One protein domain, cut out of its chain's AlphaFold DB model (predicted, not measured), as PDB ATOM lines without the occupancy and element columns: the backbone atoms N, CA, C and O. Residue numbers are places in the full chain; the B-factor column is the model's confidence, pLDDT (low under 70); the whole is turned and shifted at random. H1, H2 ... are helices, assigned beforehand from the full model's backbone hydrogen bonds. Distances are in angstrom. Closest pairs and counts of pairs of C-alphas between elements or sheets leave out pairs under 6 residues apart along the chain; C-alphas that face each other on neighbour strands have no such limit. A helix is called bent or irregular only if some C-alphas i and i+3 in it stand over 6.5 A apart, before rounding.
ATOM      1  N   GLU A 112     -56.977  24.467 -38.681       87.31
ATOM      2  CA  GLU A 112     -56.175  25.106 -39.703       87.31
ATOM      3  C   GLU A 112     -57.017  26.065 -40.541       87.31
ATOM      4  O   GLU A 112     -58.185  25.815 -40.849       87.31
ATOM      5  N   THR A 113     -56.420  27.201 -40.892       89.12
ATOM      6  CA  THR A 113     -57.093  28.243 -41.669       89.12
ATOM      7  C   THR A 113     -56.184  28.736 -42.777       89.12
ATOM      8  O   THR A 113     -54.991  28.961 -42.578       89.12
ATOM      9  N   VAL A 114     -56.765  28.925 -43.960       89.94
ATOM     10  CA  VAL A 114     -56.098  29.598 -45.072       89.94
ATOM     11  C   VAL A 114     -56.567  31.046 -45.069       89.94
ATOM     12  O   VAL A 114     -57.762  31.321 -45.192       89.94
ATOM     13  N   LEU A 115     -55.636  31.981 -44.903       91.12
ATOM     14  CA  LEU A 115     -55.933  33.409 -44.918       91.12
ATOM     15  C   LEU A 115     -55.768  33.953 -46.339       91.12
ATOM     16  O   LEU A 115     -54.717  33.773 -46.959       91.12
ATOM     17  N   LEU A 116     -56.792  34.671 -46.818       89.00
ATOM     18  CA  LEU A 116     -56.743  35.474 -48.045       89.00
ATOM     19  C   LEU A 116     -56.557  36.955 -47.719       89.00
ATOM     20  O   LEU A 116     -57.536  37.697 -47.596       89.00
ATOM     21  N   PRO A 117     -55.315  37.434 -47.593       85.12
ATOM     22  CA  PRO A 117     -55.079  38.863 -47.548       85.12
ATOM     23  C   PRO A 117     -55.359  39.501 -48.917       85.12
ATOM     24  O   PRO A 117     -55.031  38.961 -49.975       85.12
ATOM     25  N   TYR A 118     -55.949  40.698 -48.905       85.88
ATOM     26  CA  TYR A 118     -56.191  41.471 -50.122       85.88
ATOM     27  C   TYR A 118     -54.862  41.774 -50.836       85.88
ATOM     28  O   TYR A 118     -54.021  42.492 -50.297       85.88
ATOM     29  N   ARG A 119     -54.691  41.250 -52.061       83.69
ATOM     30  CA  ARG A 119     -53.496  41.417 -52.922       83.69
ATOM     31  C   ARG A 119     -52.181  40.859 -52.353       83.69
ATOM     32  O   ARG A 119     -51.114  41.367 -52.695       83.69
ATOM     33  N   ALA A 120     -52.230  39.819 -51.528       85.44
ATOM     34  CA  ALA A 120     -51.029  39.125 -51.061       85.44
ATOM     35  C   ALA A 120     -51.140  37.600 -51.259       85.44
ATOM     36  O   ALA A 120     -52.236  37.101 -51.533       85.44
ATOM     37  N   PRO A 121     -50.014  36.862 -51.189       85.00
ATOM     38  CA  PRO A 121     -50.017  35.403 -51.265       85.00
ATOM     39  C   PRO A 121     -50.864  34.770 -50.157       85.00
ATOM     40  O   PRO A 121     -51.080  35.378 -49.108       85.00
ATOM     41  N   LEU A 122     -51.311  33.537 -50.390       87.69
ATOM     42  CA  LEU A 122     -52.014  32.739 -49.388       87.69
ATOM     43  C   LEU A 122     -51.096  32.462 -48.191       87.69
ATOM     44  O   LEU A 122     -49.921  32.127 -48.357       87.69
ATOM     45  N   PHE A 123     -51.649  32.589 -46.985       88.69
ATOM     46  CA  PHE A 123     -50.986  32.193 -45.741       88.69
ATOM     47  C   PHE A 123     -51.707  30.983 -45.142       88.69
ATOM     48  O   PHE A 123     -52.935  30.921 -45.169       88.69
ATOM     49  N   GLY A 124     -50.943  30.040 -44.596       88.44
ATOM     50  CA  GLY A 124     -51.433  28.769 -44.051       88.44
ATOM     51  C   GLY A 124     -50.512  27.618 -44.443       88.44
ATOM     52  O   GLY A 124     -49.514  27.843 -45.131       88.44
ATOM     53  N   GLU A 125     -50.841  26.393 -44.046       89.69
ATOM     54  CA  GLU A 125     -50.003  25.248 -44.398       89.69
ATOM     55  C   GLU A 125     -50.078  24.913 -45.898       89.69
ATOM     56  O   GLU A 125     -51.155  24.897 -46.498       89.69
ATOM     57  N   ALA A 126     -48.930  24.636 -46.523       88.81
ATOM     58  CA  ALA A 126     -48.805  24.514 -47.981       88.81
ATOM     59  C   ALA A 126     -49.717  23.422 -48.573       88.81
ATOM     60  O   ALA A 126     -50.314  23.600 -49.638       88.81
ATOM     61  N   TRP A 127     -49.858  22.305 -47.859       88.38
ATOM     62  CA  TRP A 127     -50.747  21.199 -48.216       88.38
ATOM     63  C   TRP A 127     -52.222  21.618 -48.245       88.38
ATOM     64  O   TRP A 127     -52.952  21.237 -49.160       88.38
ATOM     65  N   ILE A 128     -52.643  22.456 -47.297       90.75
ATOM     66  CA  ILE A 128     -54.020  22.947 -47.179       90.75
ATOM     67  C   ILE A 128     -54.286  24.039 -48.207       90.75
ATOM     68  O   ILE A 128     -55.337  24.031 -48.839       90.75
ATOM     69  N   GLN A 129     -53.325  24.939 -48.438       91.25
ATOM     70  CA  GLN A 129     -53.424  25.935 -49.506       91.25
ATOM     71  C   GLN A 129     -53.643  25.264 -50.867       91.25
ATOM     72  O   GLN A 129     -54.493  25.699 -51.642       91.25
ATOM     73  N   LYS A 130     -52.900  24.180 -51.135       89.25
ATOM     74  CA  LYS A 130     -53.023  23.405 -52.372       89.25
ATOM     75  C   LYS A 130     -54.350  22.650 -52.469       89.25
ATOM     76  O   LYS A 130     -54.895  22.564 -53.559       89.25
ATOM     77  N   LEU A 131     -54.854  22.104 -51.361       91.00
ATOM     78  CA  LEU A 131     -56.159  21.437 -51.328       91.00
ATOM     79  C   LEU A 131     -57.317  22.428 -51.531       91.00
ATOM     80  O   LEU A 131     -58.276  22.125 -52.233       91.00
ATOM     81  N   TRP A 132     -57.226  23.602 -50.904       90.94
ATOM     82  CA  TRP A 132     -58.250  24.643 -50.962       90.94
ATOM     83  C   TRP A 132     -58.315  25.338 -52.332       90.94
ATOM     84  O   TRP A 132     -59.389  25.780 -52.733       90.94
ATOM     85  N   ASP A 133     -57.179  25.430 -53.031       90.06
ATOM     86  CA  ASP A 133     -57.039  25.883 -54.424       90.06
ATOM     87  C   ASP A 133     -57.869  27.127 -54.785       90.06
ATOM     88  O   ASP A 133     -58.782  27.087 -55.605       90.06
ATOM     89  N   TRP A 134     -57.613  28.262 -54.130       88.06
ATOM     90  CA  TRP A 134     -58.359  29.509 -54.391       88.06
ATOM     91  C   TRP A 134     -59.884  29.414 -54.186       88.06
ATOM     92  O   TRP A 134     -60.632  30.261 -54.669       88.06
ATOM     93  N   GLY A 135     -60.345  28.424 -53.415       87.88
ATOM     94  CA  GLY A 135     -61.757  28.139 -53.171       87.88
ATOM     95  C   GLY A 135     -62.357  27.134 -54.157       87.88
ATOM     96  O   GLY A 135     -63.549  26.842 -54.067       87.88
ATOM     97  N   HIS A 136     -61.553  26.583 -55.066       91.12
ATOM     98  CA  HIS A 136     -61.938  25.570 -56.046       91.12
ATOM     99  C   HIS A 136     -61.612  24.157 -55.553       91.12
ATOM    100  O   HIS A 136     -60.893  23.394 -56.191       91.12
ATOM    101  N   MET A 137     -62.171  23.779 -54.404       91.75
ATOM    102  CA  MET A 137     -62.048  22.407 -53.921       91.75
ATOM    103  C   MET A 137     -63.087  21.515 -54.612       91.75
ATOM    104  O   MET A 137     -64.290  21.668 -54.395       91.75
ATOM    105  N   ASP A 138     -62.628  20.573 -55.432       94.50
ATOM    106  CA  ASP A 138     -63.462  19.568 -56.085       94.50
ATOM    107  C   ASP A 138     -62.940  18.147 -55.799       94.50
ATOM    108  O   ASP A 138     -61.922  17.946 -55.136       94.50
ATOM    109  N   ILE A 139     -63.654  17.122 -56.274       93.06
ATOM    110  CA  ILE A 139     -63.225  15.726 -56.081       93.06
ATOM    111  C   ILE A 139     -61.835  15.474 -56.686       93.06
ATOM    112  O   ILE A 139     -61.089  14.640 -56.175       93.06
ATOM    113  N   SER A 140     -61.482  16.169 -57.769       91.00
ATOM    114  CA  SER A 140     -60.211  15.972 -58.459       91.00
ATOM    115  C   SER A 140     -59.039  16.562 -57.673       91.00
ATOM    116  O   SER A 140     -57.989  15.924 -57.595       91.00
ATOM    117  N   THR A 141     -59.220  17.715 -57.018       91.12
ATOM    118  CA  THR A 141     -58.200  18.304 -56.141       91.12
ATOM    119  C   THR A 141     -58.015  17.474 -54.875       91.12
ATOM    120  O   THR A 141     -56.876  17.235 -54.469       91.12
ATOM    121  N   VAL A 142     -59.100  16.933 -54.310       90.06
ATOM    122  CA  VAL A 142     -59.045  15.989 -53.179       90.06
ATOM    123  C   VAL A 142     -58.321  14.693 -53.567       90.06
ATOM    124  O   VAL A 142     -57.447  14.238 -52.828       90.06
ATOM    125  N   ASP A 143     -58.621  14.111 -54.733       88.31
ATOM    126  CA  ASP A 143     -57.932  12.915 -55.244       88.31
ATOM    127  C   ASP A 143     -56.442  13.190 -55.498       88.31
ATOM    128  O   ASP A 143     -55.588  12.394 -55.110       88.31
ATOM    129  N   ALA A 144     -56.102  14.344 -56.077       87.31
ATOM    130  CA  ALA A 144     -54.716  14.751 -56.292       87.31
ATOM    131  C   ALA A 144     -53.956  14.965 -54.972       87.31
ATOM    132  O   ALA A 144     -52.790  14.575 -54.860       87.31
ATOM    133  N   PHE A 145     -54.607  15.556 -53.968       89.56
ATOM    134  CA  PHE A 145     -54.066  15.700 -52.619       89.56
ATOM    135  C   PHE A 145     -53.810  14.332 -51.977       89.56
ATOM    136  O   PHE A 145     -52.689  14.066 -51.539       89.56
ATOM    137  N   ALA A 146     -54.810  13.445 -51.982       86.88
ATOM    138  CA  ALA A 146     -54.709  12.107 -51.405       86.88
ATOM    139  C   ALA A 146     -53.617  11.273 -52.091       86.88
ATOM    140  O   ALA A 146     -52.810  10.640 -51.413       86.88
ATOM    141  N   LYS A 147     -53.528  11.338 -53.426       83.69
ATOM    142  CA  LYS A 147     -52.437  10.727 -54.200       83.69
ATOM    143  C   LYS A 147     -51.081  11.288 -53.803       83.69
ATOM    144  O   LYS A 147     -50.167  10.520 -53.541       83.69
ATOM    145  N   GLY A 148     -50.939  12.611 -53.723       83.44
ATOM    146  CA  GLY A 148     -49.685  13.245 -53.313       83.44
ATOM    147  C   GLY A 148     -49.239  12.818 -51.914       83.44
ATOM    148  O   GLY A 148     -48.057  12.534 -51.703       83.44
ATOM    149  N   LEU A 149     -50.183  12.735 -50.975       83.88
ATOM    150  CA  LEU A 149     -49.931  12.256 -49.621       83.88
ATOM    151  C   LEU A 149     -49.500  10.782 -49.622       83.88
ATOM    152  O   LEU A 149     -48.454  10.461 -49.062       83.88
ATOM    153  N   ALA A 150     -50.238   9.907 -50.312       81.62
ATOM    154  CA  ALA A 150     -49.901   8.490 -50.449       81.62
ATOM    155  C   ALA A 150     -48.513   8.281 -51.080       81.62
ATOM    156  O   ALA A 150     -47.704   7.518 -50.554       81.62
ATOM    157  N   THR A 151     -48.190   9.022 -52.145       80.69
ATOM    158  CA  THR A 151     -46.864   9.000 -52.779       80.69
ATOM    159  C   THR A 151     -45.771   9.443 -51.811       80.69
ATOM    160  O   THR A 151     -44.694   8.853 -51.785       80.69
ATOM    161  N   SER A 152     -46.033  10.462 -50.989       78.88
ATOM    162  CA  SER A 152     -45.057  10.974 -50.018       78.88
ATOM    163  C   SER A 152     -44.794   9.964 -48.897       78.88
ATOM    164  O   SER A 152     -43.638   9.743 -48.534       78.88
ATOM    165  N   ILE A 153     -45.846   9.302 -48.403       77.38
ATOM    166  CA  ILE A 153     -45.749   8.214 -47.419       77.38
ATOM    167  C   ILE A 153     -44.958   7.041 -48.007       77.38
ATOM    168  O   ILE A 153     -43.963   6.620 -47.420       77.38
ATOM    169  N   GLY A 154     -45.337   6.568 -49.200       76.50
ATOM    170  CA  GLY A 154     -44.653   5.463 -49.873       76.50
ATOM    171  C   GLY A 154     -43.182   5.769 -50.165       76.50
ATOM    172  O   GLY A 154     -42.314   4.925 -49.946       76.50
ATOM    173  N   ALA A 155     -42.866   6.998 -50.584       73.19
ATOM    174  CA  ALA A 155     -41.487   7.437 -50.776       73.19
ATOM    175  C   ALA A 155     -40.691   7.445 -49.461       73.19
ATOM    176  O   ALA A 155     -39.518   7.070 -49.465       73.19
ATOM    177  N   ASN A 156     -41.304   7.848 -48.344       75.12
ATOM    178  CA  ASN A 156     -40.646   7.828 -47.040       75.12
ATOM    179  C   ASN A 156     -40.381   6.398 -46.550       75.12
ATOM    180  O   ASN A 156     -39.262   6.113 -46.133       75.12
ATOM    181  N   TRP A 157     -41.356   5.491 -46.668       72.12
ATOM    182  CA  TRP A 157     -41.184   4.079 -46.297       72.12
ATOM    183  C   TRP A 157     -40.063   3.399 -47.081       72.12
ATOM    184  O   TRP A 157     -39.265   2.666 -46.509       72.12
ATOM    185  N   ARG A 158     -39.938   3.693 -48.381       69.94
ATOM    186  CA  ARG A 158     -38.839   3.158 -49.202       69.94
ATOM    187  C   ARG A 158     -37.473   3.735 -48.828       69.94
ATOM    188  O   ARG A 158     -36.465   3.066 -49.021       69.94
ATOM    189  N   ARG A 159     -37.418   4.983 -48.347       69.81
ATOM    190  CA  ARG A 159     -36.162   5.649 -47.954       69.81
ATOM    191  C   ARG A 159     -35.683   5.250 -46.566       69.81
ATOM    192  O   ARG A 159     -34.480   5.189 -46.355       69.81
ATOM    193  N   ASN A 160     -36.614   5.007 -45.650       67.69
ATOM    194  CA  ASN A 160     -36.334   4.689 -44.256       67.69
ATOM    195  C   ASN A 160     -37.000   3.356 -43.879       67.69
ATOM    196  O   ASN A 160     -37.928   3.363 -43.070       67.69
ATOM    197  N   PRO A 161     -36.589   2.224 -44.482       64.25
ATOM    198  CA  PRO A 161     -37.128   0.931 -44.095       64.25
ATOM    199  C   PRO A 161     -36.699   0.620 -42.658       64.25
ATOM    200  O   PRO A 161     -35.508   0.655 -42.335       64.25
ATOM    201  N   GLU A 162     -37.661   0.320 -41.790       60.53
ATOM    202  CA  GLU A 162     -37.354  -0.208 -40.468       60.53
ATOM    203  C   GLU A 162     -36.843  -1.648 -40.622       60.53
ATOM    204  O   GLU A 162     -37.418  -2.459 -41.353       60.53
ATOM    205  N   THR A 163     -35.722  -1.975 -39.981       50.88
ATOM    206  CA  THR A 163     -35.094  -3.298 -40.078       50.88
ATOM    207  C   THR A 163     -35.844  -4.299 -39.201       50.88
ATOM    208  O   THR A 163     -35.371  -4.680 -38.131       50.88
ATOM    209  N   LEU A 164     -37.033  -4.719 -39.625       46.75
ATOM    210  CA  LEU A 164     -37.860  -5.711 -38.927       46.75
ATOM    211  C   LEU A 164     -37.343  -7.143 -39.144       46.75
ATOM    212  O   LEU A 164     -38.061  -8.007 -39.637       46.75
ATOM    213  N   GLY A 165     -36.070  -7.407 -38.832       43.66
ATOM    214  CA  GLY A 165     -35.487  -8.758 -38.898       43.66
ATOM    215  C   GLY A 165     -35.435  -9.389 -40.297       43.66
ATOM    216  O   GLY A 165     -35.029 -10.539 -40.434       43.66
ATOM    217  N   ILE A 166     -35.807  -8.643 -41.334       42.12
ATOM    218  CA  ILE A 166     -35.515  -8.963 -42.722       42.12
ATOM    219  C   ILE A 166     -34.035  -8.624 -42.890       42.12
ATOM    220  O   ILE A 166     -33.645  -7.472 -42.678       42.12
ATOM    221  N   GLU A 167     -33.197  -9.626 -43.178       42.75
ATOM    222  CA  GLU A 167     -31.808  -9.392 -43.584       42.75
ATOM    223  C   GLU A 167     -31.773  -8.242 -44.593       42.75
ATOM    224  O   GLU A 167     -32.682  -8.111 -45.417       42.75
ATOM    225  N   TYR A 168     -30.735  -7.404 -44.528       39.75
ATOM    226  CA  TYR A 168     -30.441  -6.461 -45.598       39.75
ATOM    227  C   TYR A 168     -30.244  -7.264 -46.886       39.75
ATOM    228  O   TYR A 168     -29.138  -7.683 -47.211       39.75
TER     229      TYR A 168
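What this domain is: This is residues 112 to 168 of the 266 residues of an uncharacterized protein of Metarhizium brunneum (UniProt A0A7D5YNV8). One long helix, H2, makes a lopsided helical hairpin with the short, irregular helix H1, which folds back beside residues 141 to 145 of H2, while residues 150 to 168, the later part of H2 and the tail after it, stick out as a free arm. Residues 112 to 125, with no named element, loop out and back before H1. The printed part has 57 residues, with two named helices in the order H1, H2 and no named strand; the class is all helix. The whole is extended, with a radius of gyration of the C-alphas of 16.8 A and spans of 57 by 22 by 15 A, the arm adding much of the length.

Where its parts are: H2 is residues 139 to 159, 30.0 A from its first C-alpha at (-63.225, 15.726, -56.081) to its last at (-36.162, 5.649, -47.954). H1 is residues 126 to 135, beginning at C-alpha 126 at (-48.805, 24.514, -47.981), and measures 14.4 A. H1 is irregular: C-alphas 131 and 134 are 8.9 A apart.

How they stand to each other: H2 touches H1 with residues 141 to 145 alone; their closest C-alphas, those of Leu 131 and Thr 141, are 6.1 A apart. They run opposite ways at a shallow tilt of 9 degrees, though the line of H1 is a rough one. A tight link of 3 residues joins this hairpin. In H2 every O i to N i+4 pair is within hydrogen-bond range; in H1, 4 of 6 are.

The domain as a whole: The two C-alphas farthest apart, those of Tyr 118 and Glu 167, are 56.8 A apart. Without residues 150 to 168, which stand free, the body spans 30 by 16 by 14 A. The printed part has no cut. Its mean pLDDT is 80.4, and residues 158 to 168 are under 70.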